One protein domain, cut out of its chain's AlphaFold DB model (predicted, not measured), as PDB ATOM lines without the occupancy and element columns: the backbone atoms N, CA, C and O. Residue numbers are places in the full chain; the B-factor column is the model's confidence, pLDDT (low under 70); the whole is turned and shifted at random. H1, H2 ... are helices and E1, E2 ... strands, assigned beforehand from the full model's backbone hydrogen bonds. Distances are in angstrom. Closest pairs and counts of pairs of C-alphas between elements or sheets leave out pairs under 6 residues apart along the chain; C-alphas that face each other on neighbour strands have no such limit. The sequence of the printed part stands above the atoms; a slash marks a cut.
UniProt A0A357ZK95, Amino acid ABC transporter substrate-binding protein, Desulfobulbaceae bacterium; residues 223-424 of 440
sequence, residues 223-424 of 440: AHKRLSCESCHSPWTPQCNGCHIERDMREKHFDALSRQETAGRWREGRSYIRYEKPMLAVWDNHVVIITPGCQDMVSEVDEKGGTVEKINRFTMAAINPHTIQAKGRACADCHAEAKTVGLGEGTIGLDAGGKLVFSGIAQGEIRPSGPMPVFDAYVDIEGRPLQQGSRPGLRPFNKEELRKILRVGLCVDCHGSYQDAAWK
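Overview. This is residues 223 to 424 of the 440 residues of the protein "Amino acid ABC transporter substrate-binding protein" of Desulfobulbaceae bacterium (UniProt A0A357ZK95). A long, twisted ribbon of two hairpins side by side, E1 with E2 and E4 with E5, makes most of the domain's length, and at its far end E1 and E2 bend sharply aside. At the other end is a body of short elements and long loops: H1 over the start of E4, E3 beside E4, H2 packed on H3, and the small hairpin of E6 and E7, while the smaller hairpin of E8 and E9 is near E5, partway along the ribbon. The printed part has 202 residues, with three named helices and nine named strands in the order H1 E1 E2 E3 E4 E5 H2 E6 E7 E8 E9 H3. The class is mixed, helices and strands; E1 to E5 make a branched sheet of mixed pairing, and E6 with E7 and E8 with E9 make two antiparallel sheets of two strands. The whole is only just loose, close to compact, with a radius of gyration of the C-alphas of 20.1 A, and its elongated outline spans 69 by 41 by 26 A.

Along the chain. H1 is residues 229 to 233, beginning at C-alpha 229, (-38.631, -19.579, 63.289). E1, residues 237 to 255, is 32.3 A long and bends by 120 degrees at residue 250. E2, residues 260 to 276, is 40.7 A long and bends by 88 degrees at residue 263. E3 is residues 279 to 283. E4, residues 286 to 301, is 42.3 A long, bends by 60 degrees at residue 289 and ends at C-alpha 301, (-6.437, 0.542, 39.021). E5, residues 307 to 318, is 33.0 A long. H2 is residues 331 to 335, E6 is 346 to 350, E7 is 356 to 360, E8 is 365 to 367 and E9 is 370 to 372. H3, residues 399 to 412, is 20.3 A long and ends at C-alpha 412, (-51.505, -24.341, 48.857).

Arrangement. In the branched sheet E4 has three neighbours: E1 and E3 lie on one side of it, E5 on the other side. E1 and E4 are parallel, with N 245 and O 297 2.8 A apart. E1 and E2 form an antiparallel hairpin, with N 246 and O 267 3.0 A apart. E3, E4 and E5 form a meander, each strand the antiparallel neighbour of the one before; N 281 and O 288 are 3.0 A apart, N 296 and O 313 2.8 A. H1 is on this sheet at a height of 8.1 A and only just over E4, on which 3 of its 5 C-alphas fall; the closest C-alphas are those of Ser 231 and Ile 289, 5.5 A apart. Residues 282 to 283 of E3 pair antiparallel with residues 394 to 395, and residues 315 to 316 of E5 pair parallel with residues 388 to 389. The hairpin of E8 and E9 has N 372 and O 365 2.8 A apart; the closest C-alphas of E5 and E9, Asn 312 and Gly 370, are 6.7 A apart. The hairpin of E6 and E7, with N 347 and O 359 2.9 A apart, is apart from E5. H2 and H3 touch, with the C-alphas of His 335 and Gly 409 4.4 A apart, and neither is on the branched sheet. Each O i to N i+4 pair is within hydrogen-bond range in H1 and H2, and 8 of 10 are in H3.

Size, cuts and confidence. The two C-alphas farthest apart, those of Lys 304 and Ala 421, are 70.8 A apart. The printed part has no cut. The links from E5 to H2, 12 residues, and from E9 to H3, 26 residues, are long. The mean pLDDT of the printed part is 91.7, and no printed residue is under 70; E8 has a mean of 80 and E9 of 82.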
ATOM      1  N   ALA A 223     -43.843 -31.704  59.098       87.06
ATOM      2  CA  ALA A 223     -43.211 -31.419  57.809       87.06
ATOM      3  C   ALA A 223     -42.322 -30.159  57.841       87.06
ATOM      4  O   ALA A 223     -41.427 -30.020  57.010       87.06
ATOM      5  N   HIS A 224     -42.528 -29.272  58.816       91.69
ATOM      6  CA  HIS A 224     -41.809 -28.007  58.978       91.69
ATOM      7  C   HIS A 224     -40.764 -28.035  60.096       91.69
ATOM      8  O   HIS A 224     -40.134 -27.018  60.355       91.69
ATOM      9  N   LYS A 225     -40.485 -29.197  60.698       90.88
ATOM     10  CA  LYS A 225     -39.516 -29.334  61.803       90.88
ATOM     11  C   LYS A 225     -38.100 -28.808  61.512       90.88
ATOM     12  O   LYS A 225     -37.327 -28.607  62.437       90.88
ATOM     13  N   ARG A 226     -37.735 -28.673  60.230       94.31
ATOM     14  CA  ARG A 226     -36.432 -28.154  59.784       94.31
ATOM     15  C   ARG A 226     -36.425 -26.632  59.632       94.31
ATOM     16  O   ARG A 226     -35.341 -26.075  59.521       94.31
ATOM     17  N   LEU A 227     -37.583 -25.974  59.559       95.25
ATOM     18  CA  LEU A 227     -37.658 -24.527  59.373       95.25
ATOM     19  C   LEU A 227     -37.219 -23.809  60.641       95.25
ATOM     20  O   LEU A 227     -37.687 -24.110  61.739       95.25
ATOM     21  N   SER A 228     -36.357 -22.817  60.465       96.00
ATOM     22  CA  SER A 228     -36.099 -21.831  61.497       96.00
ATOM     23  C   SER A 228     -37.327 -20.936  61.715       96.00
ATOM     24  O   SER A 228     -38.186 -20.789  60.840       96.00
ATOM     25  N   CYS A 229     -37.441 -20.342  62.904       95.94
ATOM     26  CA  CYS A 229     -38.631 -19.579  63.289       95.94
ATOM     27  C   CYS A 229     -38.819 -18.350  62.386       95.94
ATOM     28  O   CYS A 229     -39.920 -18.080  61.902       95.94
ATOM     29  N   GLU A 230     -37.730 -17.640  62.104       96.44
ATOM     30  CA  GLU A 230     -37.700 -16.466  61.239       96.44
ATOM     31  C   GLU A 230     -38.064 -16.799  59.790       96.44
ATOM     32  O   GLU A 230     -38.702 -15.983  59.134       96.44
ATOM     33  N   SER A 231     -37.794 -18.019  59.306       96.50
ATOM     34  CA  SER A 231     -38.219 -18.443  57.962       96.50
ATOM     35  C   SER A 231     -39.732 -18.345  57.766       96.50
ATOM     36  O   SER A 231     -40.183 -18.078  56.650       96.50
ATOM     37  N   CYS A 232     -40.508 -18.528  58.842       94.94
ATOM     38  CA  CYS A 232     -41.957 -18.342  58.862       94.94
ATOM     39  C   CYS A 232     -42.351 -16.925  59.294       94.94
ATOM     40  O   CYS A 232     -43.281 -16.356  58.730       94.94
ATOM     41  N   HIS A 233     -41.672 -16.354  60.287       96.81
ATOM     42  CA  HIS A 233     -42.124 -15.129  60.946       96.81
ATOM     43  C   HIS A 233     -41.555 -13.821  60.382       96.81
ATOM     44  O   HIS A 233     -42.060 -12.767  60.749       96.81
ATOM     45  N   SER A 234     -40.574 -13.858  59.483       96.44
ATOM     46  CA  SER A 234     -40.010 -12.664  58.843       96.44
ATOM     47  C   SER A 234     -40.551 -12.517  57.419       96.44
ATOM     48  O   SER A 234     -40.160 -13.288  56.542       96.44
ATOM     49  N   PRO A 235     -41.457 -11.565  57.134       93.62
ATOM     50  CA  PRO A 235     -42.054 -11.427  55.807       93.62
ATOM     51  C   PRO A 235     -41.165 -10.683  54.808       93.62
ATOM     52  O   PRO A 235     -41.415 -10.766  53.607       93.62
ATOM     53  N   TRP A 236     -40.134  -9.975  55.274       93.94
ATOM     54  CA  TRP A 236     -39.207  -9.235  54.423       93.94
ATOM     55  C   TRP A 236     -37.781  -9.273  54.983       93.94
ATOM     56  O   TRP A 236     -37.589  -9.373  56.196       93.94
ATOM     57  N   THR A 237     -36.786  -9.191  54.099       93.50
ATOM     58  CA  THR A 237     -35.356  -9.154  54.450       93.50
ATOM     59  C   THR A 237     -34.644  -8.084  53.620       93.50
ATOM     60  O   THR A 237     -34.866  -8.036  52.404       93.50
ATOM     61  N   PRO A 238     -33.756  -7.261  54.215       91.81
ATOM     62  CA  PRO A 238     -32.885  -6.371  53.451       91.81
ATOM     63  C   PRO A 238     -31.878  -7.172  52.610       91.81
ATOM     64  O   PRO A 238     -31.166  -8.044  53.114       91.81
ATOM     65  N   GLN A 239     -31.796  -6.854  51.321       90.81
ATOM     66  CA  GLN A 239     -30.962  -7.549  50.337       90.81
ATOM     67  C   GLN A 239     -30.135  -6.525  49.559       90.81
ATOM     68  O   GLN A 239     -30.693  -5.595  48.984       90.81
ATOM     69  N   CYS A 240     -28.809  -6.669  49.553       89.75
ATOM     70  CA  CYS A 240     -27.894  -5.802  48.803       89.75
ATOM     71  C   CYS A 240     -27.218  -6.602  47.703       89.75
ATOM     72  O   CYS A 240     -26.385  -7.455  47.986       89.75
ATOM     73  N   ASN A 241     -27.585  -6.319  46.459       91.00
ATOM     74  CA  ASN A 241     -27.161  -7.100  45.310       91.00
ATOM     75  C   ASN A 241     -25.972  -6.438  44.609       91.00
ATOM     76  O   ASN A 241     -25.992  -5.231  44.354       91.00
ATOM     77  N   GLY A 242     -24.967  -7.257  44.291       89.88
ATOM     78  CA  GLY A 242     -23.756  -6.917  43.544       89.88
ATOM     79  C   GLY A 242     -22.941  -5.785  44.168       89.88
ATOM     80  O   GLY A 242     -23.253  -4.619  43.943       89.88
ATOM     81  N   CYS A 243     -21.878  -6.114  44.897       89.38
ATOM     82  CA  CYS A 243     -20.904  -5.170  45.438       89.38
ATOM     83  C   CYS A 243     -19.786  -4.919  44.416       89.38
ATOM     84  O   CYS A 243     -19.082  -5.844  44.019       89.38
ATOM     85  N   HIS A 244     -19.620  -3.668  43.993       90.06
ATOM     86  CA  HIS A 244     -18.535  -3.240  43.111       90.06
ATOM     87  C   HIS A 244     -17.453  -2.599  43.962       90.06
ATOM     88  O   HIS A 244     -17.697  -1.575  44.597       90.06
ATOM     89  N   ILE A 245     -16.275  -3.203  43.997       92.19
ATOM     90  CA  ILE A 245     -15.180  -2.770  44.855       92.19
ATOM     91  C   ILE A 245     -13.995  -2.404  43.973       92.19
ATOM     92  O   ILE A 245     -13.459  -3.249  43.263       92.19
ATOM     93  N   GLU A 246     -13.548  -1.159  44.060       94.12
ATOM     94  CA  GLU A 246     -12.382  -0.678  43.324       94.12
ATOM     95  C   GLU A 246     -11.280  -0.262  44.295       94.12
ATOM     96  O   GLU A 246     -11.542   0.456  45.267       94.12
ATOM     97  N   ARG A 247     -10.042  -0.675  44.000       95.44
ATOM     98  CA  ARG A 247      -8.829  -0.121  44.610       95.44
ATOM     99  C   ARG A 247      -8.025   0.688  43.597       95.44
ATOM    100  O   ARG A 247      -7.461   0.110  42.677       95.44
ATOM    101  N   ASP A 248      -7.895   1.996  43.799       96.50
ATOM    102  CA  ASP A 248      -7.084   2.878  42.953       96.50
ATOM    103  C   ASP A 248      -5.727   3.189  43.595       96.50
ATOM    104  O   ASP A 248      -5.644   3.926  44.583       96.50
ATOM    105  N   MET A 249      -4.652   2.631  43.032       95.44
ATOM    106  CA  MET A 249      -3.283   2.778  43.544       95.44
ATOM    107  C   MET A 249      -2.677   4.167  43.310       95.44
ATOM    108  O   MET A 249      -1.647   4.483  43.903       95.44
ATOM    109  N   ARG A 250      -3.312   5.020  42.498       96.75
ATOM    110  CA  ARG A 250      -2.866   6.402  42.247       96.75
ATOM    111  C   ARG A 250      -3.268   7.356  43.372       96.75
ATOM    112  O   ARG A 250      -2.742   8.464  43.464       96.75
ATOM    113  N   GLU A 251      -4.204   6.935  44.219       96.69
ATOM    114  CA  GLU A 251      -4.751   7.723  45.319       96.69
ATOM    115  C   GLU A 251      -4.316   7.170  46.687       96.69
ATOM    116  O   GLU A 251      -3.812   6.050  46.815       96.69
ATOM    117  N   LYS A 252      -4.512   7.974  47.737       95.56
ATOM    118  CA  LYS A 252      -4.306   7.570  49.134       95.56
ATOM    119  C   LYS A 252      -5.639   7.407  49.856       95.56
ATOM    120  O   LYS A 252      -6.654   7.961  49.429       95.56
ATOM    121  N   HIS A 253      -5.627   6.619  50.924       93.88
ATOM    122  CA  HIS A 253      -6.767   6.443  51.809       93.88
ATOM    123  C   HIS A 253      -6.314   6.205  53.251       93.88
ATOM    124  O   HIS A 253      -5.372   5.447  53.514       93.88
ATOM    125  N   PHE A 254      -7.019   6.850  54.178       90.12
ATOM    126  CA  PHE A 254      -6.826   6.720  55.611       90.12
ATOM    127  C   PHE A 254      -6.935   5.274  56.095       90.12
ATOM    128  O   PHE A 254      -7.973   4.625  55.974       90.12
ATOM    129  N   ASP A 255      -5.867   4.797  56.714       89.62
ATOM    130  CA  ASP A 255      -5.803   3.516  57.396       89.62
ATOM    131  C   ASP A 255      -6.171   3.696  58.869       89.62
ATOM    132  O   ASP A 255      -5.422   4.297  59.642       89.62
ATOM    133  N   ALA A 256      -7.325   3.165  59.279       85.31
ATOM    134  CA  ALA A 256      -7.847   3.386  60.623       85.31
ATOM    135  C   ALA A 256      -7.025   2.699  61.726       85.31
ATOM    136  O   ALA A 256      -7.156   3.070  62.891       85.31
ATOM    137  N   LEU A 257      -6.172   1.721  61.394       84.25
ATOM    138  CA  LEU A 257      -5.326   1.055  62.388       84.25
ATOM    139  C   LEU A 257      -3.987   1.769  62.589       84.25
ATOM    140  O   LEU A 257      -3.538   1.886  63.726       84.25
ATOM    141  N   SER A 258      -3.339   2.232  61.514       86.06
ATOM    142  CA  SER A 258      -2.077   2.987  61.625       86.06
ATOM    143  C   SER A 258      -2.278   4.493  61.803       86.06
ATOM    144  O   SER A 258      -1.329   5.181  62.178       86.06
ATOM    145  N   ARG A 259      -3.497   5.000  61.566       85.31
ATOM    146  CA  ARG A 259      -3.873   6.424  61.602       85.31
ATOM    147  C   ARG A 259      -3.083   7.281  60.613       85.31
ATOM    148  O   ARG A 259      -2.706   8.411  60.912       85.31
ATOM    149  N   GLN A 260      -2.797   6.723  59.442       88.56
ATOM    150  CA  GLN A 260      -2.035   7.391  58.390       88.56
ATOM    151  C   GLN A 260      -2.695   7.179  57.030       88.56
ATOM    152  O   GLN A 260      -3.301   6.141  56.768       88.56
ATOM    153  N   GLU A 261      -2.532   8.153  56.142       92.06
ATOM    154  CA  GLU A 261      -2.859   8.000  54.726       92.06
ATOM    155  C   GLU A 261      -1.872   7.031  54.069       92.06
ATOM    156  O   GLU A 261      -0.666   7.288  54.020       92.06
ATOM    157  N   THR A 262      -2.384   5.921  53.541       93.50
ATOM    158  CA  THR A 262      -1.584   4.900  52.847       93.50
ATOM    159  C   THR A 262      -2.042   4.767  51.394       93.50
ATOM    160  O   THR A 262      -3.160   5.146  51.050       93.50
ATOM    161  N   ALA A 263      -1.165   4.284  50.509       94.38
ATOM    162  CA  ALA A 263      -1.471   4.152  49.081       94.38
ATOM    163  C   ALA A 263      -2.622   3.165  48.825       94.38
ATOM    164  O   ALA A 263      -2.762   2.178  49.550       94.38
ATOM    165  N   GLY A 264      -3.413   3.411  47.780       94.81
ATOM    166  CA  GLY A 264      -4.552   2.583  47.392       94.81
ATOM    167  C   GLY A 264      -5.854   3.075  48.014       94.81
ATOM    168  O   GLY A 264      -6.149   2.755  49.172       94.81
ATOM    169  N   ARG A 265      -6.656   3.817  47.245       95.81
ATOM    170  CA  ARG A 265      -7.995   4.239  47.662       95.81
ATOM    171  C   ARG A 265      -9.035   3.196  47.337       95.81
ATOM    172  O   ARG A 265      -9.101   2.719  46.215       95.81
ATOM    173  N   TRP A 266      -9.885   2.915  48.313       95.19
ATOM    174  CA  TRP A 266     -11.001   2.001  48.142       95.19
ATOM    175  C   TRP A 266     -12.292   2.758  47.909       95.19
ATOM    176  O   TRP A 266     -12.556   3.761  48.577       95.19
ATOM    177  N   ARG A 267     -13.098   2.248  46.984       92.88
ATOM    178  CA  ARG A 267     -14.466   2.696  46.729       92.88
ATOM    179  C   ARG A 267     -15.373   1.475  46.677       92.88
ATOM    180  O   ARG A 267     -15.027   0.476  46.056       92.88
ATOM    181  N   GLU A 268     -16.519   1.579  47.337       89.94
ATOM    182  CA  GLU A 268     -17.567   0.563  47.318       89.94
ATOM    183  C   GLU A 268     -18.803   1.138  46.633       89.94
ATOM    184  O   GLU A 268     -19.300   2.207  46.992       89.94
ATOM    185  N   GLY A 269     -19.310   0.399  45.659       87.38
ATOM    186  CA  GLY A 269     -20.604   0.593  45.039       87.38
ATOM    187  C   GLY A 269     -21.465  -0.646  45.242       87.38
ATOM    188  O   GLY A 269     -20.980  -1.732  45.549       87.38
ATOM    189  N   ARG A 270     -22.768  -0.492  45.045       87.38
ATOM    190  CA  ARG A 270     -23.701  -1.617  44.981       87.38
ATOM    191  C   ARG A 270     -24.557  -1.480  43.732       87.38
ATOM    192  O   ARG A 270     -24.757  -0.360  43.269       87.38
ATOM    193  N   SER A 271     -25.068  -2.587  43.213       88.25
ATOM    194  CA  SER A 271     -25.904  -2.563  42.010       88.25
ATOM    195  C   SER A 271     -27.319  -2.113  42.350       88.25
ATOM    196  O   SER A 271     -27.834  -1.195  41.724       88.25
ATOM    197  N   TYR A 272     -27.936  -2.737  43.358       88.31
ATOM    198  CA  TYR A 272     -29.283  -2.390  43.820       88.31
ATOM    199  C   TYR A 272     -29.577  -2.964  45.215       88.31
ATOM    200  O   TYR A 272     -28.894  -3.875  45.695       88.31
ATOM    201  N   ILE A 273     -30.602  -2.434  45.883       87.62
ATOM    202  CA  ILE A 273     -31.106  -2.899  47.183       87.62
ATOM    203  C   ILE A 273     -32.575  -3.288  47.038       87.62
ATOM    204  O   ILE A 273     -33.346  -2.629  46.342       87.62
ATOM    205  N   ARG A 274     -32.979  -4.364  47.712       88.69
ATOM    206  CA  ARG A 274     -34.377  -4.789  47.811       88.69
ATOM    207  C   ARG A 274     -34.762  -5.098  49.257       88.69
ATOM    208  O   ARG A 274     -33.907  -5.390  50.093       88.69
ATOM    209  N   TYR A 275     -36.061  -5.048  49.527       85.88
ATOM    210  CA  TYR A 275     -36.701  -5.370  50.810       85.88
ATOM    211  C   TYR A 275     -37.846  -6.347  50.563       85.88
ATOM    212  O   TYR A 275     -39.022  -6.076  50.779       85.88
ATOM    213  N   GLU A 276     -37.495  -7.492  50.010       87.06
ATOM    214  CA  GLU A 276     -38.476  -8.423  49.473       87.06
ATOM    215  C   GLU A 276     -38.559  -9.680  50.326       87.06
ATOM    216  O   GLU A 276     -37.875  -9.828  51.349       87.06
ATOM    217  N   LYS A 277     -39.428 -10.587  49.880       90.38
ATOM    218  CA  LYS A 277     -39.624 -11.900  50.479       90.38
ATOM    219  C   LYS A 277     -38.263 -12.583  50.684       90.38
ATOM    220  O   LYS A 277     -37.437 -12.582  49.762       90.38
ATOM    221  N   PRO A 278     -38.009 -13.164  51.866       93.25
ATOM    222  CA  PRO A 278     -36.744 -13.829  52.126       93.25
ATOM    223  C   PRO A 278     -36.566 -15.080  51.267       93.25
ATOM    224  O   PRO A 278     -37.485 -15.902  51.162       93.25
ATOM    225  N   MET A 279     -35.357 -15.247  50.732       96.31
ATOM    226  CA  MET A 279     -34.902 -16.499  50.136       96.31
ATOM    227  C   MET A 279     -34.580 -17.520  51.223       96.31
ATOM    228  O   MET A 279     -34.119 -17.157  52.307       96.31
ATOM    229  N   LEU A 280     -34.811 -18.796  50.932       97.94
ATOM    230  CA  LEU A 280     -34.560 -19.909  51.835       97.94
ATOM    231  C   LEU A 280     -33.478 -20.828  51.273       97.94
ATOM    232  O   LEU A 280     -33.366 -21.039  50.066       97.94
ATOM    233  N   ALA A 281     -32.694 -21.403  52.175       98.00
ATOM    234  CA  ALA A 281     -31.648 -22.357  51.850       98.00
ATOM    235  C   ALA A 281     -31.490 -23.386  52.964       98.00
ATOM    236  O   ALA A 281     -32.100 -23.266  54.028       98.00
ATOM    237  N   VAL A 282     -30.656 -24.396  52.724       98.25
ATOM    238  CA  VAL A 282     -30.305 -25.388  53.737       98.25
ATOM    239  C   VAL A 282     -28.968 -25.007  54.350       98.25
ATOM    240  O   VAL A 282     -27.972 -24.909  53.638       98.25
ATOM    241  N   TRP A 283     -28.939 -24.837  55.667       97.25
ATOM    242  CA  TRP A 283     -27.700 -24.790  56.432       97.25
ATOM    243  C   TRP A 283     -27.651 -26.005  57.349       97.25
ATOM    244  O   TRP A 283     -28.492 -26.167  58.240       97.25
ATOM    245  N   ASP A 284     -26.716 -26.903  57.043       91.50
ATOM    246  CA  ASP A 284     -26.616 -28.241  57.619       91.50
ATOM    247  C   ASP A 284     -27.899 -29.052  57.386       91.50
ATOM    248  O   ASP A 284     -28.082 -29.650  56.323       91.50
ATOM    249  N   ASN A 285     -28.821 -29.045  58.350       93.00
ATOM    250  CA  ASN A 285     -30.111 -29.728  58.262       93.00
ATOM    251  C   ASN A 285     -31.319 -28.795  58.462       93.00
ATOM    252  O   ASN A 285     -32.463 -29.247  58.354       93.00
ATOM    253  N   HIS A 286     -31.089 -27.507  58.710       96.56
ATOM    254  CA  HIS A 286     -32.144 -26.518  58.911       96.56
ATOM    255  C   HIS A 286     -32.408 -25.731  57.631       96.56
ATOM    256  O   HIS A 286     -31.507 -25.506  56.827       96.56
ATOM    257  N   VAL A 287     -33.661 -25.330  57.441       97.81
ATOM    258  CA  VAL A 287     -34.062 -24.382  56.406       97.81
ATOM    259  C   VAL A 287     -34.067 -22.997  57.035       97.81
ATOM    260  O   VAL A 287     -34.813 -22.764  57.986       97.81
ATOM    261  N   VAL A 288     -33.217 -22.117  56.515       97.62
ATOM    262  CA  VAL A 288     -32.943 -20.785  57.068       97.62
ATOM    263  C   VAL A 288     -33.149 -19.704  56.018       97.62
ATOM    264  O   VAL A 288     -33.059 -19.972  54.816       97.62
ATOM    265  N   ILE A 289     -33.371 -18.472  56.476       97.06
ATOM    266  CA  ILE A 289     -33.337 -17.295  55.610       97.06
ATOM    267  C   ILE A 289     -31.904 -17.031  55.161       97.06
ATOM    268  O   ILE A 289     -30.981 -17.004  55.976       97.06
ATOM    269  N   ILE A 290     -31.746 -16.765  53.868       95.94
ATOM    270  CA  ILE A 290     -30.515 -16.250  53.281       95.94
ATOM    271  C   ILE A 290     -30.742 -14.907  52.586       95.94
ATOM    272  O   ILE A 290     -31.833 -14.581  52.121       95.94
ATOM    273  N   THR A 291     -29.668 -14.138  52.495       94.00
ATOM    274  CA  THR A 291     -29.576 -12.875  51.759       94.00
ATOM    275  C   THR A 291     -28.241 -12.845  51.009       94.00
ATOM    276  O   THR A 291     -27.336 -13.608  51.375       94.00
ATOM    277  N   PRO A 292     -28.067 -12.011  49.970       92.25
ATOM    278  CA  PRO A 292     -26.734 -11.694  49.474       92.25
ATOM    279  C   PRO A 292     -25.818 -11.279  50.636       92.25
ATOM    280  O   PRO A 292     -26.079 -10.291  51.322       92.25
ATOM    281  N   GLY A 293     -24.786 -12.083  50.901       83.38
ATOM    282  CA  GLY A 293     -23.825 -11.834  51.973       83.38
ATOM    283  C   GLY A 293     -22.799 -10.806  51.520       83.38
ATOM    284  O   GLY A 293     -22.839  -9.658  51.949       83.38
ATOM    285  N   CYS A 294     -21.937 -11.233  50.597       85.69
ATOM    286  CA  CYS A 294     -21.046 -10.376  49.822       85.69
ATOM    287  C   CYS A 294     -20.994 -10.916  48.385       85.69
ATOM    288  O   CYS A 294     -20.691 -12.094  48.161       85.69
ATOM    289  N   GLN A 295     -21.362 -10.077  47.421       91.75
ATOM    290  CA  GLN A 295     -21.360 -10.386  45.990       91.75
ATOM    291  C   GLN A 295     -20.303  -9.527  45.312       91.75
ATOM    292  O   GLN A 295     -20.625  -8.545  44.655       91.75
ATOM    293  N   ASP A 296     -19.047  -9.858  45.565       89.38
ATOM    294  CA  ASP A 296     -17.919  -8.969  45.342       89.38
ATOM    295  C   ASP A 296     -17.396  -9.084  43.915       89.38
ATOM    296  O   ASP A 296     -16.996 -10.160  43.466       89.38
ATOM    297  N   MET A 297     -17.372  -7.948  43.231       90.12
ATOM    298  CA  MET A 297     -16.702  -7.730  41.957       90.12
ATOM    299  C   MET A 297     -15.595  -6.722  42.218       90.12
ATOM    300  O   MET A 297     -15.852  -5.545  42.464       90.12
ATOM    301  N   VAL A 298     -14.363  -7.210  42.237       90.25
ATOM    302  CA  VAL A 298     -13.202  -6.464  42.699       90.25
ATOM    303  C   VAL A 298     -12.312  -6.102  41.523       90.25
ATOM    304  O   VAL A 298     -11.811  -6.992  40.830       90.25
ATOM    305  N   SER A 299     -12.032  -4.814  41.359       91.94
ATOM    306  CA  SER A 299     -11.070  -4.277  40.401       91.94
ATOM    307  C   SER A 299      -9.940  -3.518  41.097       91.94
ATOM    308  O   SER A 299     -10.063  -3.020  42.218       91.94
ATOM    309  N   GLU A 300      -8.803  -3.435  40.416       93.75
ATOM    310  CA  GLU A 300      -7.681  -2.588  40.805       93.75
ATOM    311  C   GLU A 300      -7.285  -1.691  39.639       93.75
ATOM    312  O   GLU A 300      -7.144  -2.167  38.512       93.75
ATOM    313  N   VAL A 301      -7.071  -0.411  39.928       95.69
ATOM    314  CA  VAL A 301      -6.437   0.542  39.021       95.69
ATOM    315  C   VAL A 301      -4.975   0.672  39.430       95.69
ATOM    316  O   VAL A 301      -4.669   1.042  40.566       95.69
ATOM    317  N   ASP A 302      -4.070   0.326  38.518       93.69
ATOM    318  CA  ASP A 302      -2.632   0.423  38.743       93.69
ATOM    319  C   ASP A 302      -2.136   1.883  38.721       93.69
ATOM    320  O   ASP A 302      -2.856   2.822  38.372       93.69
ATOM    321  N   GLU A 303      -0.867   2.093  39.077       93.81
ATOM    322  CA  GLU A 303      -0.248   3.427  39.118       93.81
ATOM    323  C   GLU A 303      -0.228   4.143  37.753       93.81
ATOM    324  O   GLU A 303      -0.100   5.365  37.695       93.81
ATOM    325  N   LYS A 304      -0.368   3.402  36.646       94.38
ATOM    326  CA  LYS A 304      -0.418   3.932  35.276       94.38
ATOM    327  C   LYS A 304      -1.850   4.206  34.806       94.38
ATOM    328  O   LYS A 304      -2.031   4.729  33.708       94.38
ATOM    329  N   GLY A 305      -2.858   3.890  35.621       92.75
ATOM    330  CA  GLY A 305      -4.274   4.039  35.293       92.75
ATOM    331  C   GLY A 305      -4.881   2.851  34.543       92.75
ATOM    332  O   GLY A 305      -6.000   2.972  34.051       92.75
ATOM    333  N   GLY A 306      -4.172   1.727  34.430       94.06
ATOM    334  CA  GLY A 306      -4.708   0.491  33.868       94.06
ATOM    335  C   GLY A 306      -5.613  -0.226  34.869       94.06
ATOM    336  O   GLY A 306      -5.229  -0.423  36.018       94.06
ATOM    337  N   THR A 307      -6.805  -0.640  34.436       92.50
ATOM    338  CA  THR A 307      -7.758  -1.383  35.276       92.50
ATOM    339  C   THR A 307      -7.633  -2.885  35.046       92.50
ATOM    340  O   THR A 307      -7.655  -3.350  33.906       92.50
ATOM    341  N   VAL A 308      -7.553  -3.653  36.131       89.88
ATOM    342  CA  VAL A 308      -7.497  -5.118  36.109       89.88
ATOM    343  C   VAL A 308      -8.542  -5.683  37.068       89.88
ATOM    344  O   VAL A 308      -8.552  -5.350  38.254       89.88
ATOM    345  N   GLU A 309      -9.409  -6.566  36.570       85.88
ATOM    346  CA  GLU A 309     -10.316  -7.354  37.413       85.88
ATOM    347  C   GLU A 309      -9.510  -8.361  38.249       85.88
ATOM    348  O   GLU A 309      -8.630  -9.055  37.735       85.88
ATOM    349  N   LYS A 310      -9.796  -8.441  39.552       84.81
ATOM    350  CA  LYS A 310      -9.054  -9.276  40.507       84.81
ATOM    351  C   LYS A 310      -9.870 -10.456  41.014       84.81
ATOM    352  O   LYS A 310      -9.365 -11.575  41.027       84.81
ATOM    353  N   ILE A 311     -11.091 -10.209  41.492       83.81
ATOM    354  CA  ILE A 311     -11.906 -11.214  42.189       83.81
ATOM    355  C   ILE A 311     -13.366 -11.033  41.794       83.81
ATOM    356  O   ILE A 311     -13.905  -9.949  41.971       83.81
ATOM    357  N   ASN A 312     -14.010 -12.114  41.355       87.25
ATOM    358  CA  ASN A 312     -15.465 -12.215  41.308       87.25
ATOM    359  C   ASN A 312     -15.912 -13.329  42.248       87.25
ATOM    360  O   ASN A 312     -15.574 -14.500  42.048       87.25
ATOM    361  N   ARG A 313     -16.659 -12.973  43.290       89.06
ATOM    362  CA  ARG A 313     -17.136 -13.921  44.294       89.06
ATOM    363  C   ARG A 313     -18.554 -13.584  44.727       89.06
ATOM    364  O   ARG A 313     -18.785 -12.638  45.465       89.06
ATOM    365  N   PHE A 314     -19.495 -14.437  44.342       93.38
ATOM    366  CA  PHE A 314     -20.906 -14.288  44.684       93.38
ATOM    367  C   PHE A 314     -21.257 -15.216  45.843       93.38
ATOM    368  O   PHE A 314     -21.175 -16.440  45.704       93.38
ATOM    369  N   THR A 315     -21.586 -14.633  46.994       93.88
ATOM    370  CA  THR A 315     -21.832 -15.375  48.233       93.88
ATOM    371  C   THR A 315     -23.184 -15.011  48.835       93.88
ATOM    372  O   THR A 315     -23.479 -13.839  49.066       93.88
ATOM    373  N   MET A 316     -23.963 -16.032  49.181       95.31
ATOM    374  CA  MET A 316     -25.179 -15.933  49.984       95.31
ATOM    375  C   MET A 316     -24.858 -16.239  51.447       95.31
ATOM    376  O   MET A 316     -24.057 -17.129  51.740       95.31
ATOM    377  N   ALA A 317     -25.484 -15.520  52.372       94.62
ATOM    378  CA  ALA A 317     -25.289 -15.696  53.804       94.62
ATOM    379  C   ALA A 317     -26.616 -15.920  54.525       94.62
ATOM    380  O   ALA A 317     -27.608 -15.257  54.225       94.62
ATOM    381  N   ALA A 318     -26.608 -16.833  55.495       94.44
ATOM    382  CA  ALA A 318     -27.717 -17.004  56.423       94.44
ATOM    383  C   ALA A 318     -27.805 -15.810  57.382       94.44
ATOM    384  O   ALA A 318     -26.777 -15.268  57.800       94.44
ATOM    385  N   ILE A 319     -29.029 -15.394  57.712       91.69
ATOM    386  CA  ILE A 319     -29.270 -14.242  58.583       91.69
ATOM    387  C   ILE A 319     -30.614 -14.343  59.310       91.69
ATOM    388  O   ILE A 319     -31.604 -14.799  58.741       91.69
ATOM    389  N   ASN A 320     -30.673 -13.818  60.539       93.50
ATOM    390  CA  ASN A 320     -31.932 -13.403  61.152       93.50
ATOM    391  C   ASN A 320     -32.190 -11.918  60.824       93.50
ATOM    392  O   ASN A 320     -31.459 -11.053  61.320       93.50
ATOM    393  N   PRO A 321     -33.199 -11.593  59.998       93.62
ATOM    394  CA  PRO A 321     -33.395 -10.231  59.506       93.62
ATOM    395  C   PRO A 321     -33.959  -9.264  60.554       93.62
ATOM    396  O   PRO A 321     -33.951  -8.067  60.292       93.62
ATOM    397  N   HIS A 322     -34.417  -9.749  61.719       95.62
ATOM    398  CA  HIS A 322     -35.073  -8.933  62.751       95.62
ATOM    399  C   HIS A 322     -36.283  -8.161  62.205       95.62
ATOM    400  O   HIS A 322     -36.418  -6.958  62.385       95.62
ATOM    401  N   THR A 323     -37.143  -8.869  61.478       96.50
ATOM    402  CA  THR A 323     -38.387  -8.344  60.894       96.50
ATOM    403  C   THR A 323     -39.587  -9.183  61.333       96.50
ATOM    404  O   THR A 323     -40.589  -9.279  60.623       96.50
ATOM    405  N   ILE A 324     -39.487  -9.827  62.501       97.38
ATOM    406  CA  ILE A 324     -40.447 -10.811  63.002       97.38
ATOM    407  C   ILE A 324     -41.827 -10.174  63.132       97.38
ATOM    408  O   ILE A 324     -41.988  -9.127  63.748       97.38
ATOM    409  N   GLN A 325     -42.845 -10.837  62.597       96.75
ATOM    410  CA  GLN A 325     -44.242 -10.444  62.720       96.75
ATOM    411  C   GLN A 325     -45.047 -11.493  63.486       96.75
ATOM    412  O   GLN A 325     -44.751 -12.693  63.485       96.75
ATOM    413  N   ALA A 326     -46.141 -11.040  64.106       93.81
ATOM    414  CA  ALA A 326     -47.076 -11.923  64.803       93.81
ATOM    415  C   ALA A 326     -47.709 -12.967  63.863       93.81
ATOM    416  O   ALA A 326     -47.976 -14.100  64.269       93.81
ATOM    417  N   LYS A 327     -47.951 -12.590  62.601       92.62
ATOM    418  CA  LYS A 327     -48.469 -13.480  61.560       92.62
ATOM    419  C   LYS A 327     -47.307 -14.042  60.741       92.62
ATOM    420  O   LYS A 327     -46.503 -13.277  60.223       92.62
ATOM    421  N   GLY A 328     -47.263 -15.366  60.596       92.62
ATOM    422  CA  GLY A 328     -46.322 -16.027  59.693       92.62
ATOM    423  C   GLY A 328     -46.662 -15.814  58.211       92.62
ATOM    424  O   GLY A 328     -47.795 -15.460  57.863       92.62
ATOM    425  N   ARG A 329     -45.680 -16.053  57.343       93.38
ATOM    426  CA  ARG A 329     -45.793 -16.015  55.878       93.38
ATOM    427  C   ARG A 329     -46.869 -16.971  55.366       93.38
ATOM    428  O   ARG A 329     -47.189 -17.978  56.005       93.38
ATOM    429  N   ALA A 330     -47.430 -16.659  54.201       93.25
ATOM    430  CA  ALA A 330     -48.402 -17.538  53.563       93.25
ATOM    431  C   ALA A 330     -47.713 -18.797  53.014       93.25
ATOM    432  O   ALA A 330     -46.551 -18.753  52.618       93.25
ATOM    433  N   CYS A 331     -48.433 -19.919  52.918       94.06
ATOM    434  CA  CYS A 331     -47.876 -21.157  52.361       94.06
ATOM    435  C   CYS A 331     -47.334 -20.963  50.929       94.06
ATOM    436  O   CYS A 331     -46.264 -21.477  50.602       94.06
ATOM    437  N   ALA A 332     -48.030 -20.178  50.097       94.25
ATOM    438  CA  ALA A 332     -47.606 -19.861  48.732       94.25
ATOM    439  C   ALA A 332     -46.259 -19.114  48.676       94.25
ATOM    440  O   ALA A 332     -45.480 -19.349  47.755       94.25
ATOM    441  N   ASP A 333     -45.924 -18.307  49.692       94.81
ATOM    442  CA  ASP A 333     -44.650 -17.578  49.722       94.81
ATOM    443  C   ASP A 333     -43.442 -18.510  49.760       94.81
ATOM    444  O   ASP A 333     -42.373 -18.088  49.341       94.81
ATOM    445  N   CYS A 334     -43.582 -19.740  50.262       94.69
ATOM    446  CA  CYS A 334     -42.495 -20.720  50.326       94.69
ATOM    447  C   CYS A 334     -42.646 -21.847  49.300       94.69
ATOM    448  O   CYS A 334     -41.646 -22.397  48.849       94.69
ATOM    449  N   HIS A 335     -43.883 -22.208  48.953       94.69
ATOM    450  CA  HIS A 335     -44.168 -23.366  48.106       94.69
ATOM    451  C   HIS A 335     -44.438 -23.030  46.635       94.69
ATOM    452  O   HIS A 335     -44.421 -23.945  45.819       94.69
ATOM    453  N   ALA A 336     -44.680 -21.763  46.290       93.06
ATOM    454  CA  ALA A 336     -44.983 -21.339  44.919       93.06
ATOM    455  C   ALA A 336     -44.092 -20.190  44.409       93.06
ATOM    456  O   ALA A 336     -43.993 -19.987  43.202       93.06
ATOM    457  N   GLU A 337     -43.425 -19.456  45.302       95.19
ATOM    458  CA  GLU A 337     -42.582 -18.316  44.939       95.19
ATOM    459  C   GLU A 337     -41.190 -18.749  44.453       95.19
ATOM    460  O   GLU A 337     -40.428 -19.366  45.204       95.19
ATOM    461  N   ALA A 338     -40.832 -18.369  43.223       96.12
ATOM    462  CA  ALA A 338     -39.567 -18.758  42.595       96.12
ATOM    463  C   ALA A 338     -38.357 -18.209  43.348       96.12
ATOM    464  O   ALA A 338     -37.395 -18.930  43.633       96.12
ATOM    465  N   LYS A 339     -38.454 -16.943  43.752       95.25
ATOM    466  CA  LYS A 339     -37.410 -16.282  44.519       95.25
ATOM    467  C   LYS A 339     -37.170 -16.962  45.854       95.25
ATOM    468  O   LYS A 339     -36.027 -17.254  46.183       95.25
ATOM    469  N   THR A 340     -38.225 -17.267  46.610       96.88
ATOM    470  CA  THR A 340     -38.083 -17.854  47.949       96.88
ATOM    471  C   THR A 340     -37.319 -19.175  47.925       96.88
ATOM    472  O   THR A 340     -36.543 -19.438  48.839       96.88
ATOM    473  N   VAL A 341     -37.488 -19.997  46.884       96.94
ATOM    474  CA  VAL A 341     -36.745 -21.261  46.730       96.94
ATOM    475  C   VAL A 341     -35.359 -21.091  46.086       96.94
ATOM    476  O   VAL A 341     -34.657 -22.076  45.863       96.94
ATOM    477  N   GLY A 342     -34.943 -19.851  45.821       96.44
ATOM    478  CA  GLY A 342     -33.603 -19.489  45.369       96.44
ATOM    479  C   GLY A 342     -33.412 -19.444  43.854       96.44
ATOM    480  O   GLY A 342     -32.267 -19.337  43.424       96.44
ATOM    481  N   LEU A 343     -34.476 -19.517  43.045       96.50
ATOM    482  CA  LEU A 343     -34.373 -19.461  41.575       96.50
ATOM    483  C   LEU A 343     -34.153 -18.037  41.034       96.50
ATOM    484  O   LEU A 343     -33.780 -17.877  39.874       96.50
ATOM    485  N   GLY A 344     -34.361 -17.022  41.875       94.94
ATOM    486  CA  GLY A 344     -34.388 -15.613  41.483       94.94
ATOM    487  C   GLY A 344     -35.777 -15.143  41.062       94.94
ATOM    488  O   GLY A 344     -36.762 -15.882  41.144       94.94
ATOM    489  N   GLU A 345     -35.859 -13.884  40.639       94.81
ATOM    490  CA  GLU A 345     -37.112 -13.289  40.169       94.81
ATOM    491  C   GLU A 345     -37.544 -13.900  38.827       94.81
ATOM    492  O   GLU A 345     -36.782 -13.951  37.853       94.81
ATOM    493  N   GLY A 346     -38.791 -14.364  38.757       95.06
ATOM    494  CA  GLY A 346     -39.321 -15.014  37.566       95.06
ATOM    495  C   GLY A 346     -40.565 -15.844  37.830       95.06
ATOM    496  O   GLY A 346     -41.198 -15.754  38.877       95.06
ATOM    497  N   THR A 347     -40.920 -16.669  36.852       94.19
ATOM    498  CA  THR A 347     -42.107 -17.528  36.916       94.19
ATOM    499  C   THR A 347     -41.719 -18.994  36.831       94.19
ATOM    500  O   THR A 347     -40.865 -19.382  36.032       94.19
ATOM    501  N   ILE A 348     -42.357 -19.815  37.662       92.56
ATOM    502  CA  ILE A 348     -42.279 -21.272  37.571       92.56
ATOM    503  C   ILE A 348     -43.505 -21.754  36.804       92.56
ATOM    504  O   ILE A 348     -44.634 -21.372  37.107       92.56
ATOM    505  N   GLY A 349     -43.277 -22.613  35.821       88.69
ATOM    506  CA  GLY A 349     -44.327 -23.224  35.024       88.69
ATOM    507  C   GLY A 349     -44.045 -24.689  34.737       88.69
ATOM    508  O   GLY A 349     -43.079 -25.278  35.227       88.69
ATOM    509  N   LEU A 350     -44.909 -25.268  33.913       86.00
ATOM    510  CA  LEU A 350     -44.738 -26.599  33.354       86.00
ATOM    511  C   LEU A 350     -44.657 -26.477  31.836       86.00
ATOM    512  O   LEU A 350     -45.440 -25.739  31.235       86.00
ATOM    513  N   ASP A 351     -43.723 -27.194  31.220       86.75
ATOM    514  CA  ASP A 351     -43.676 -27.308  29.764       86.75
ATOM    515  C   ASP A 351     -44.758 -28.269  29.226       86.75
ATOM    516  O   ASP A 351     -45.524 -28.882  29.976       86.75
ATOM    517  N   ALA A 352     -44.822 -28.423  27.898       83.56
ATOM    518  CA  ALA A 352     -45.778 -29.317  27.238       83.56
ATOM    519  C   ALA A 352     -45.613 -30.803  27.630       83.56
ATOM    520  O   ALA A 352     -46.549 -31.586  27.470       83.56
ATOM    521  N   GLY A 353     -44.437 -31.190  28.135       80.19
ATOM    522  CA  GLY A 353     -44.142 -32.524  28.659       80.19
ATOM    523  C   GLY A 353     -44.437 -32.677  30.154       80.19
ATOM    524  O   GLY A 353     -44.232 -33.761  30.698       80.19
ATOM    525  N   GLY A 354     -44.915 -31.622  30.820       76.88
ATOM    526  CA  GLY A 354     -45.192 -31.618  32.253       76.88
ATOM    527  C   GLY A 354     -43.943 -31.502  33.130       76.88
ATOM    528  O   GLY A 354     -44.032 -31.826  34.315       76.88
ATOM    529  N   LYS A 355     -42.800 -31.066  32.579       83.06
ATOM    530  CA  LYS A 355     -41.566 -30.804  33.332       83.06
ATOM    531  C   LYS A 355     -41.590 -29.388  33.910       83.06
ATOM    532  O   LYS A 355     -41.993 -28.447  33.226       83.06
ATOM    533  N   LEU A 356     -41.114 -29.227  35.147       85.88
ATOM    534  CA  LEU A 356     -40.898 -27.910  35.753       85.88
ATOM    535  C   LEU A 356     -39.890 -27.084  34.946       85.88
ATOM    536  O   LEU A 356     -38.786 -27.543  34.643       85.88
ATOM    537  N   VAL A 357     -40.272 -25.846  34.650       92.00
ATOM    538  CA  VAL A 357     -39.430 -24.851  33.982       92.00
ATOM    539  C   VAL A 357     -39.464 -23.540  34.753       92.00
ATOM    540  O   VAL A 357     -40.482 -23.179  35.343       92.00
ATOM    541  N   PHE A 358     -38.341 -22.828  34.737       95.12
ATOM    542  CA  PHE A 358     -38.219 -21.491  35.304       95.12
ATOM    543  C   PHE A 358     -37.905 -20.488  34.195       95.12
ATOM    544  O   PHE A 358     -36.981 -20.700  33.410       95.12
ATOM    545  N   SER A 359     -38.663 -19.397  34.169       95.50
ATOM    546  CA  SER A 359     -38.470 -18.261  33.271       95.50
ATOM    547  C   SER A 359     -38.107 -17.036  34.106       95.50
ATOM    548  O   SER A 359     -38.992 -16.375  34.657       95.50
ATOM    549  N   GLY A 360     -36.805 -16.771  34.226       94.62
ATOM    550  CA  GLY A 360     -36.271 -15.618  34.953       94.62
ATOM    551  C   GLY A 360     -36.457 -14.300  34.199       94.62
ATOM    552  O   GLY A 360     -36.509 -14.283  32.969       94.62
ATOM    553  N   ILE A 361     -36.530 -13.189  34.937       94.06
ATOM    554  CA  ILE A 361     -36.614 -11.833  34.352       94.06
ATOM    555  C   ILE A 361     -35.243 -11.221  34.036       94.06
ATOM    556  O   ILE A 361     -35.162 -10.192  33.367       94.06
ATOM    557  N   ALA A 362     -34.173 -11.845  34.524       88.38
ATOM    558  CA  ALA A 362     -32.795 -11.419  34.340       88.38
ATOM    559  C   ALA A 362     -31.936 -12.586  33.840       88.38
ATOM    560  O   ALA A 362     -32.279 -13.759  34.007       88.38
ATOM    561  N   GLN A 363     -30.806 -12.255  33.219       83.75
ATOM    562  CA  GLN A 363     -29.824 -13.220  32.734       83.75
ATOM    563  C   GLN A 363     -28.463 -12.892  33.339       83.75
ATOM    564  O   GLN A 363     -28.116 -11.724  33.501       83.75
ATOM    565  N   GLY A 364     -27.714 -13.935  33.697       83.62
ATOM    566  CA  GLY A 364     -26.321 -13.783  34.100       83.62
ATOM    567  C   GLY A 364     -25.424 -13.441  32.909       83.62
ATOM    568  O   GLY A 364     -25.828 -13.550  31.751       83.62
ATOM    569  N   GLU A 365     -24.178 -13.087  33.197       84.69
ATOM    570  CA  GLU A 365     -23.171 -12.742  32.194       84.69
ATOM    571  C   GLU A 365     -21.943 -13.648  32.310       84.69
ATOM    572  O   GLU A 365     -21.570 -14.087  33.396       84.69
ATOM    573  N   ILE A 366     -21.265 -13.916  31.193       79.94
ATOM    574  CA  ILE A 366     -19.973 -14.613  31.196       79.94
ATOM    575  C   ILE A 366     -18.865 -13.571  31.057       79.94
ATOM    576  O   ILE A 366     -18.818 -12.855  30.059       79.94
ATOM    577  N   ARG A 367     -17.964 -13.495  32.043       74.19
ATOM    578  CA  ARG A 367     -16.824 -12.564  32.049       74.19
ATOM    579  C   ARG A 367     -15.487 -13.314  32.069       74.19
ATOM    580  O   ARG A 367     -15.454 -14.472  32.491       74.19
ATOM    581  N   PRO A 368     -14.370 -12.672  31.668       72.50
ATOM    582  CA  PRO A 368     -13.033 -13.272  31.760       72.50
ATOM    583  C   PRO A 368     -12.661 -13.726  33.181       72.50
ATOM    584  O   PRO A 368     -11.983 -14.733  33.358       72.50
ATOM    585  N   SER A 369     -13.148 -13.006  34.189       71.88
ATOM    586  CA  SER A 369     -12.978 -13.264  35.625       71.88
ATOM    587  C   SER A 369     -13.926 -14.332  36.194       71.88
ATOM    588  O   SER A 369     -13.853 -14.647  37.382       71.88
ATOM    589  N   GLY A 370     -14.804 -14.908  35.366       75.31
ATOM    590  CA  GLY A 370     -15.751 -15.958  35.736       75.31
ATOM    591  C   GLY A 370     -17.209 -15.607  35.418       75.31
ATOM    592  O   GLY A 370     -17.521 -14.469  35.057       75.31
ATOM    593  N   PRO A 371     -18.128 -16.581  35.528       81.50
ATOM    594  CA  PRO A 371     -19.550 -16.333  35.335       81.50
ATOM    595  C   PRO A 371     -20.096 -15.427  36.446       81.50
ATOM    596  O   PRO A 371     -19.857 -15.650  37.632       81.50
ATOM    597  N   MET A 372     -20.861 -14.424  36.038       87.81
ATOM    598  CA  MET A 372     -21.663 -13.564  36.890       87.81
ATOM    599  C   MET A 372     -23.098 -14.103  36.893       87.81
ATOM    600  O   MET A 372     -23.781 -14.019  35.870       87.81
ATOM    601  N   PRO A 373     -23.566 -14.699  38.000       91.31
ATOM    602  CA  PRO A 373     -24.932 -15.183  38.096       91.31
ATOM    603  C   PRO A 373     -25.906 -14.007  38.209       91.31
ATOM    604  O   PRO A 373     -25.516 -12.880  38.516       91.31
ATOM    605  N   VAL A 374     -27.196 -14.284  38.018       92.62
ATOM    606  CA  VAL A 374     -28.244 -13.348  38.442       92.62
ATOM    607  C   VAL A 374     -28.139 -13.189  39.961       92.62
ATOM    608  O   VAL A 374     -28.108 -14.185  40.686       92.62
ATOM    609  N   PHE A 375     -28.046 -11.952  40.450       92.75
ATOM    610  CA  PHE A 375     -27.693 -11.691  41.849       92.75
ATOM    611  C   PHE A 375     -28.710 -12.235  42.859       92.75
ATOM    612  O   PHE A 375     -28.317 -12.634  43.953       92.75
ATOM    613  N   ASP A 376     -29.986 -12.332  42.497       93.25
ATOM    614  CA  ASP A 376     -31.024 -12.911  43.355       93.25
ATOM    615  C   ASP A 376     -31.268 -14.414  43.120       93.25
ATOM    616  O   ASP A 376     -32.141 -14.992  43.762       93.25
ATOM    617  N   ALA A 377     -30.481 -15.074  42.265       95.19
ATOM    618  CA  ALA A 377     -30.584 -16.509  42.017       95.19
ATOM    619  C   ALA A 377     -29.451 -17.272  42.719       95.19
ATOM    620  O   ALA A 377     -28.273 -17.124  42.387       95.19
ATOM    621  N   TYR A 378     -29.798 -18.130  43.678       96.69
ATOM    622  CA  TYR A 378     -28.846 -19.000  44.372       96.69
ATOM    623  C   TYR A 378     -28.689 -20.370  43.697       96.69
ATOM    624  O   TYR A 378     -27.632 -21.000  43.800       96.69
ATOM    625  N   VAL A 379     -29.725 -20.835  42.997       97.19
ATOM    626  CA  VAL A 379     -29.799 -22.160  42.371       97.19
ATOM    627  C   VAL A 379     -30.589 -22.096  41.076       97.19
ATOM    628  O   VAL A 379     -31.442 -21.230  40.915       97.19
ATOM    629  N   ASP A 380     -30.326 -23.012  40.152       95.50
ATOM    630  CA  ASP A 380     -31.199 -23.207  38.998       95.50
ATOM    631  C   ASP A 380     -32.296 -24.258  39.250       95.50
ATOM    632  O   ASP A 380     -32.309 -24.958  40.265       95.50
ATOM    633  N   ILE A 381     -33.226 -24.394  38.296       94.44
ATOM    634  CA  ILE A 381     -34.354 -25.338  38.395       94.44
ATOM    635  C   ILE A 381     -33.908 -26.807  38.471       94.44
ATOM    636  O   ILE A 381     -34.669 -27.669  38.903       94.44
ATOM    637  N   GLU A 382     -32.660 -27.095  38.097       94.81
ATOM    638  CA  GLU A 382     -32.071 -28.430  38.163       94.81
ATOM    639  C   GLU A 382     -31.299 -28.676  39.464       94.81
ATOM    640  O   GLU A 382     -30.666 -29.723  39.618       94.81
ATOM    641  N   GLY A 383     -31.372 -27.742  40.417       96.25
ATOM    642  CA  GLY A 383     -30.743 -27.850  41.726       96.25
ATOM    643  C   GLY A 383     -29.233 -27.620  41.711       96.25
ATOM    644  O   GLY A 383     -28.556 -28.021  42.660       96.25
ATOM    645  N   ARG A 384     -28.680 -27.024  40.645       96.31
ATOM    646  CA  ARG A 384     -27.252 -26.695  40.560       96.31
ATOM    647  C   ARG A 384     -27.004 -25.331  41.216       96.31
ATOM    648  O   ARG A 384     -27.659 -24.360  40.834       96.31
ATOM    649  N   PRO A 385     -26.076 -25.228  42.185       96.44
ATOM    650  CA  PRO A 385     -25.745 -23.948  42.805       96.44
ATOM    651  C   PRO A 385     -25.189 -22.943  41.791       96.44
ATOM    652  O   PRO A 385     -24.311 -23.283  40.997       96.44
ATOM    653  N   LEU A 386     -25.670 -21.701  41.859       94.62
ATOM    654  CA  LEU A 386     -25.206 -20.571  41.045       94.62
ATOM    655  C   LEU A 386     -24.280 -19.628  41.825       94.62
ATOM    656  O   LEU A 386     -23.456 -18.937  41.231       94.62
ATOM    657  N   GLN A 387     -24.397 -19.613  43.154       95.19
ATOM    658  CA  GLN A 387     -23.559 -18.821  44.061       95.19
ATOM    659  C   GLN A 387     -23.027 -19.698  45.203       95.19
ATOM    660  O   GLN A 387     -23.450 -20.842  45.382       95.19
ATOM    661  N   GLN A 388     -22.089 -19.172  45.990       94.88
ATOM    662  CA  GLN A 388     -21.479 -19.883  47.118       94.88
ATOM    663  C   GLN A 388     -22.212 -19.583  48.430       94.88
ATOM    664  O   GLN A 388     -22.793 -18.515  48.592       94.88
ATOM    665  N   GLY A 389     -22.180 -20.511  49.387       95.69
ATOM    666  CA  GLY A 389     -22.564 -20.221  50.771       95.69
ATOM    667  C   GLY A 389     -21.427 -19.533  51.531       95.69
ATOM    668  O   GLY A 389     -20.252 -19.821  51.300       95.69
ATOM    669  N   SER A 390     -21.759 -18.634  52.458       93.50
ATOM    670  CA  SER A 390     -20.789 -17.942  53.321       93.50
ATOM    671  C   SER A 390     -20.167 -18.829  54.404       93.50
ATOM    672  O   SER A 390     -19.229 -18.399  55.082       93.50
ATOM    673  N   ARG A 391     -20.700 -20.040  54.588       93.81
ATOM    674  CA  ARG A 391     -20.287 -21.018  55.594       93.81
ATOM    675  C   ARG A 391     -20.256 -22.428  55.014       93.81
ATOM    676  O   ARG A 391     -21.021 -22.718  54.087       93.81
ATOM    677  N   PRO A 392     -19.426 -23.326  55.573       92.81
ATOM    678  CA  PRO A 392     -19.569 -24.754  55.333       92.81
ATOM    679  C   PRO A 392     -21.005 -25.209  55.625       92.81
ATOM    680  O   PRO A 392     -21.633 -24.730  56.566       92.81
ATOM    681  N   GLY A 393     -21.539 -26.100  54.790       94.62
ATOM    682  CA  GLY A 393     -22.891 -26.642  54.958       94.62
ATOM    683  C   GLY A 393     -24.034 -25.726  54.503       94.62
ATOM    684  O   GLY A 393     -25.143 -26.229  54.325       94.62
ATOM    685  N   LEU A 394     -23.792 -24.430  54.258       97.44
ATOM    686  CA  LEU A 394     -24.785 -23.528  53.667       97.44
ATOM    687  C   LEU A 394     -24.851 -23.743  52.150       97.44
ATOM    688  O   LEU A 394     -23.901 -23.449  51.421       97.44
ATOM    689  N   ARG A 395     -25.983 -24.262  51.676       97.56
ATOM    690  CA  ARG A 395     -26.211 -24.620  50.274       97.56
ATOM    691  C   ARG A 395     -27.645 -24.308  49.844       97.56
ATOM    692  O   ARG A 395     -28.549 -24.325  50.683       97.56
ATOM    693  N   PRO A 396     -27.903 -24.110  48.543       98.12
ATOM    694  CA  PRO A 396     -29.276 -24.058  48.070       98.12
ATOM    695  C   PRO A 396     -29.974 -25.415  48.216       98.12
ATOM    696  O   PRO A 396     -29.349 -26.449  48.495       98.12
ATOM    697  N   PHE A 397     -31.286 -25.418  47.980       98.25
ATOM    698  CA  PHE A 397     -32.036 -26.652  47.785       98.25
ATOM    699  C   PHE A 397     -31.481 -27.437  46.595       98.25
ATOM    700  O   PHE A 397     -31.168 -26.873  45.550       98.25
ATOM    701  N   ASN A 398     -31.370 -28.753  46.750       96.94
ATOM    702  CA  ASN A 398     -31.070 -29.622  45.616       96.94
ATOM    703  C   ASN A 398     -32.334 -29.877  44.775       96.94
ATOM    704  O   ASN A 398     -33.445 -29.502  45.159       96.94
ATOM    705  N   LYS A 399     -32.174 -30.571  43.644       95.06
ATOM    706  CA  LYS A 399     -33.272 -30.870  42.714       95.06
ATOM    707  C   LYS A 399     -34.471 -31.547  43.383       95.06
ATOM    708  O   LYS A 399     -35.607 -31.134  43.176       95.06
ATOM    709  N   GLU A 400     -34.227 -32.562  44.208       92.81
ATOM    710  CA  GLU A 400     -35.295 -33.316  44.876       92.81
ATOM    711  C   GLU A 400     -36.012 -32.492  45.952       92.81
ATOM    712  O   GLU A 400     -37.216 -32.645  46.159       92.81
ATOM    713  N   GLU A 401     -35.291 -31.609  46.646       95.00
ATOM    714  CA  GLU A 401     -35.871 -30.665  47.603       95.00
ATOM    715  C   GLU A 401     -36.748 -29.631  46.882       95.00
ATOM    716  O   GLU A 401     -37.916 -29.492  47.248       95.00
ATOM    717  N   LEU A 402     -36.241 -28.987  45.819       95.50
ATOM    718  CA  LEU A 402     -37.008 -28.053  44.982       95.50
ATOM    719  C   LEU A 402     -38.287 -28.708  44.461       95.50
ATOM    720  O   LEU A 402     -39.386 -28.188  44.653       95.50
ATOM    721  N   ARG A 403     -38.154 -29.906  43.884       90.50
ATOM    722  CA  ARG A 403     -39.270 -30.711  43.388       90.50
ATOM    723  C   ARG A 403     -40.354 -30.899  44.452       90.50
ATOM    724  O   ARG A 403     -41.534 -30.675  44.188       90.50
ATOM    725  N   LYS A 404     -39.971 -31.331  45.658       89.94
ATOM    726  CA  LYS A 404     -40.912 -31.595  46.758       89.94
ATOM    727  C   LYS A 404     -41.592 -30.318  47.249       89.94
ATOM    728  O   LYS A 404     -42.797 -30.345  47.490       89.94
ATOM    729  N   ILE A 405     -40.842 -29.223  47.372       93.44
ATOM    730  CA  ILE A 405     -41.361 -27.924  47.819       93.44
ATOM    731  C   ILE A 405     -42.383 -27.387  46.812       93.44
ATOM    732  O   ILE A 405     -43.514 -27.090  47.201       93.44
ATOM    733  N   LEU A 406     -42.016 -27.338  45.529       92.44
ATOM    734  CA  LEU A 406     -42.845 -26.780  44.457       92.44
ATOM    735  C   LEU A 406     -44.070 -27.642  44.140       92.44
ATOM    736  O   LEU A 406     -45.122 -27.130  43.764       92.44
ATOM    737  N   ARG A 407     -43.985 -28.960  44.359       88.19
ATOM    738  CA  ARG A 407     -45.143 -29.853  44.235       88.19
ATOM    739  C   ARG A 407     -46.251 -29.512  45.226       88.19
ATOM    740  O   ARG A 407     -47.423 -29.588  44.865       88.19
ATOM    741  N   VAL A 408     -45.894 -29.131  46.453       90.31
ATOM    742  CA  VAL A 408     -46.860 -28.654  47.456       90.31
ATOM    743  C   VAL A 408     -47.483 -27.324  47.014       90.31
ATOM    744  O   VAL A 408     -48.668 -27.101  47.261       90.31
ATOM    745  N   GLY A 409     -46.739 -26.505  46.261       90.88
ATOM    746  CA  GLY A 409     -47.207 -25.266  45.628       90.88
ATOM    747  C   GLY A 409     -48.508 -25.415  44.842       90.88
ATOM    748  O   GLY A 409     -49.372 -24.551  44.905       90.88
ATOM    749  N   LEU A 410     -48.719 -26.565  44.194       87.19
ATOM    750  CA  LEU A 410     -49.943 -26.849  43.434       87.19
ATOM    751  C   LEU A 410     -51.223 -26.939  44.284       87.19
ATOM    752  O   LEU A 410     -52.324 -26.949  43.724       87.19
ATOM    753  N   CYS A 411     -51.084 -27.093  45.600       89.06
ATOM    754  CA  CYS A 411     -52.181 -27.338  46.530       89.06
ATOM    755  C   CYS A 411     -52.455 -26.144  47.453       89.06
ATOM    756  O   CYS A 411     -53.595 -25.959  47.874       89.06
ATOM    757  N   VAL A 412     -51.430 -25.354  47.788       91.38
ATOM    758  CA  VAL A 412     -51.505 -24.341  48.857       91.38
ATOM    759  C   VAL A 412     -52.410 -23.154  48.536       91.38
ATOM    760  O   VAL A 412     -52.901 -22.525  49.468       91.38
ATOM    761  N   ASP A 413     -52.700 -22.898  47.258       87.69
ATOM    762  CA  ASP A 413     -53.674 -21.875  46.858       87.69
ATOM    763  C   ASP A 413     -55.106 -22.249  47.274       87.69
ATOM    764  O   ASP A 413     -55.899 -21.383  47.639       87.69
ATOM    765  N   CYS A 414     -55.443 -23.545  47.264       90.19
ATOM    766  CA  CYS A 414     -56.737 -24.047  47.740       90.19
ATOM    767  C   CYS A 414     -56.706 -24.443  49.225       90.19
ATOM    768  O   CYS A 414     -57.730 -24.366  49.897       90.19
ATOM    769  N   HIS A 415     -55.539 -24.853  49.732       91.38
ATOM    770  CA  HIS A 415     -55.340 -25.418  51.071       91.38
ATOM    771  C   HIS A 415     -54.371 -24.571  51.916       91.38
ATOM    772  O   HIS A 415     -53.368 -25.060  52.436       91.38
ATOM    773  N   GLY A 416     -54.656 -23.275  52.059       89.00
ATOM    774  CA  GLY A 416     -53.748 -22.285  52.662       89.00
ATOM    775  C   GLY A 416     -53.704 -22.229  54.198       89.00
ATOM    776  O   GLY A 416     -53.232 -21.237  54.753       89.00
ATOM    777  N   SER A 417     -54.225 -23.236  54.906       87.44
ATOM    778  CA  SER A 417     -54.292 -23.260  56.375       87.44
ATOM    779  C   SER A 417     -53.737 -24.558  56.942       87.44
ATOM    780  O   SER A 417     -54.108 -25.630  56.485       87.44
ATOM    781  N   TYR A 418     -52.942 -24.482  58.014       83.38
ATOM    782  CA  TYR A 418     -52.430 -25.654  58.742       83.38
ATOM    783  C   TYR A 418     -53.529 -26.569  59.306       83.38
ATOM    784  O   TYR A 418     -53.289 -27.741  59.566       83.38
ATOM    785  N   GLN A 419     -54.741 -26.042  59.498       84.38
ATOM    786  CA  GLN A 419     -55.884 -26.814  59.993       84.38
ATOM    787  C   GLN A 419     -56.633 -27.562  58.882       84.38
ATOM    788  O   GLN A 419     -57.567 -28.314  59.177       84.38
ATOM    789  N   ASP A 420     -56.257 -27.351  57.618       89.44
ATOM    790  CA  ASP A 420     -56.892 -27.999  56.480       89.44
ATOM    791  C   ASP A 420     -56.754 -29.527  56.570       89.44
ATOM    792  O   ASP A 420     -55.702 -30.076  56.915       89.44
ATOM    793  N   ALA A 421     -57.842 -30.231  56.257       87.69
ATOM    794  CA  ALA A 421     -57.884 -31.685  56.278       87.69
ATOM    795  C   ALA A 421     -56.854 -32.318  55.328       87.69
ATOM    796  O   ALA A 421     -56.378 -33.417  55.617       87.69
ATOM    797  N   ALA A 422     -56.470 -31.616  54.255       86.38
ATOM    798  CA  ALA A 422     -55.434 -32.043  53.323       86.38
ATOM    799  C   ALA A 422     -54.076 -32.300  54.004       86.38
ATOM    800  O   ALA A 422     -53.312 -33.143  53.532       86.38
ATOM    801  N   TRP A 423     -53.787 -31.628  55.127       86.75
ATOM    802  CA  TRP A 423     -52.475 -31.680  55.783       86.75
ATOM    803  C   TRP A 423     -52.381 -32.634  56.971       86.75
ATOM    804  O   TRP A 423     -51.274 -33.005  57.352       86.75
ATOM    805  N   LYS A 424     -53.509 -33.096  57.532       79.81
ATOM    806  CA  LYS A 424     -53.526 -33.904  58.771       79.81
ATOM    807  C   LYS A 424     -52.670 -35.175  58.702       79.81
ATOM    808  O   LYS A 424     -52.082 -35.557  59.704       79.81
TER     809      LYS A 424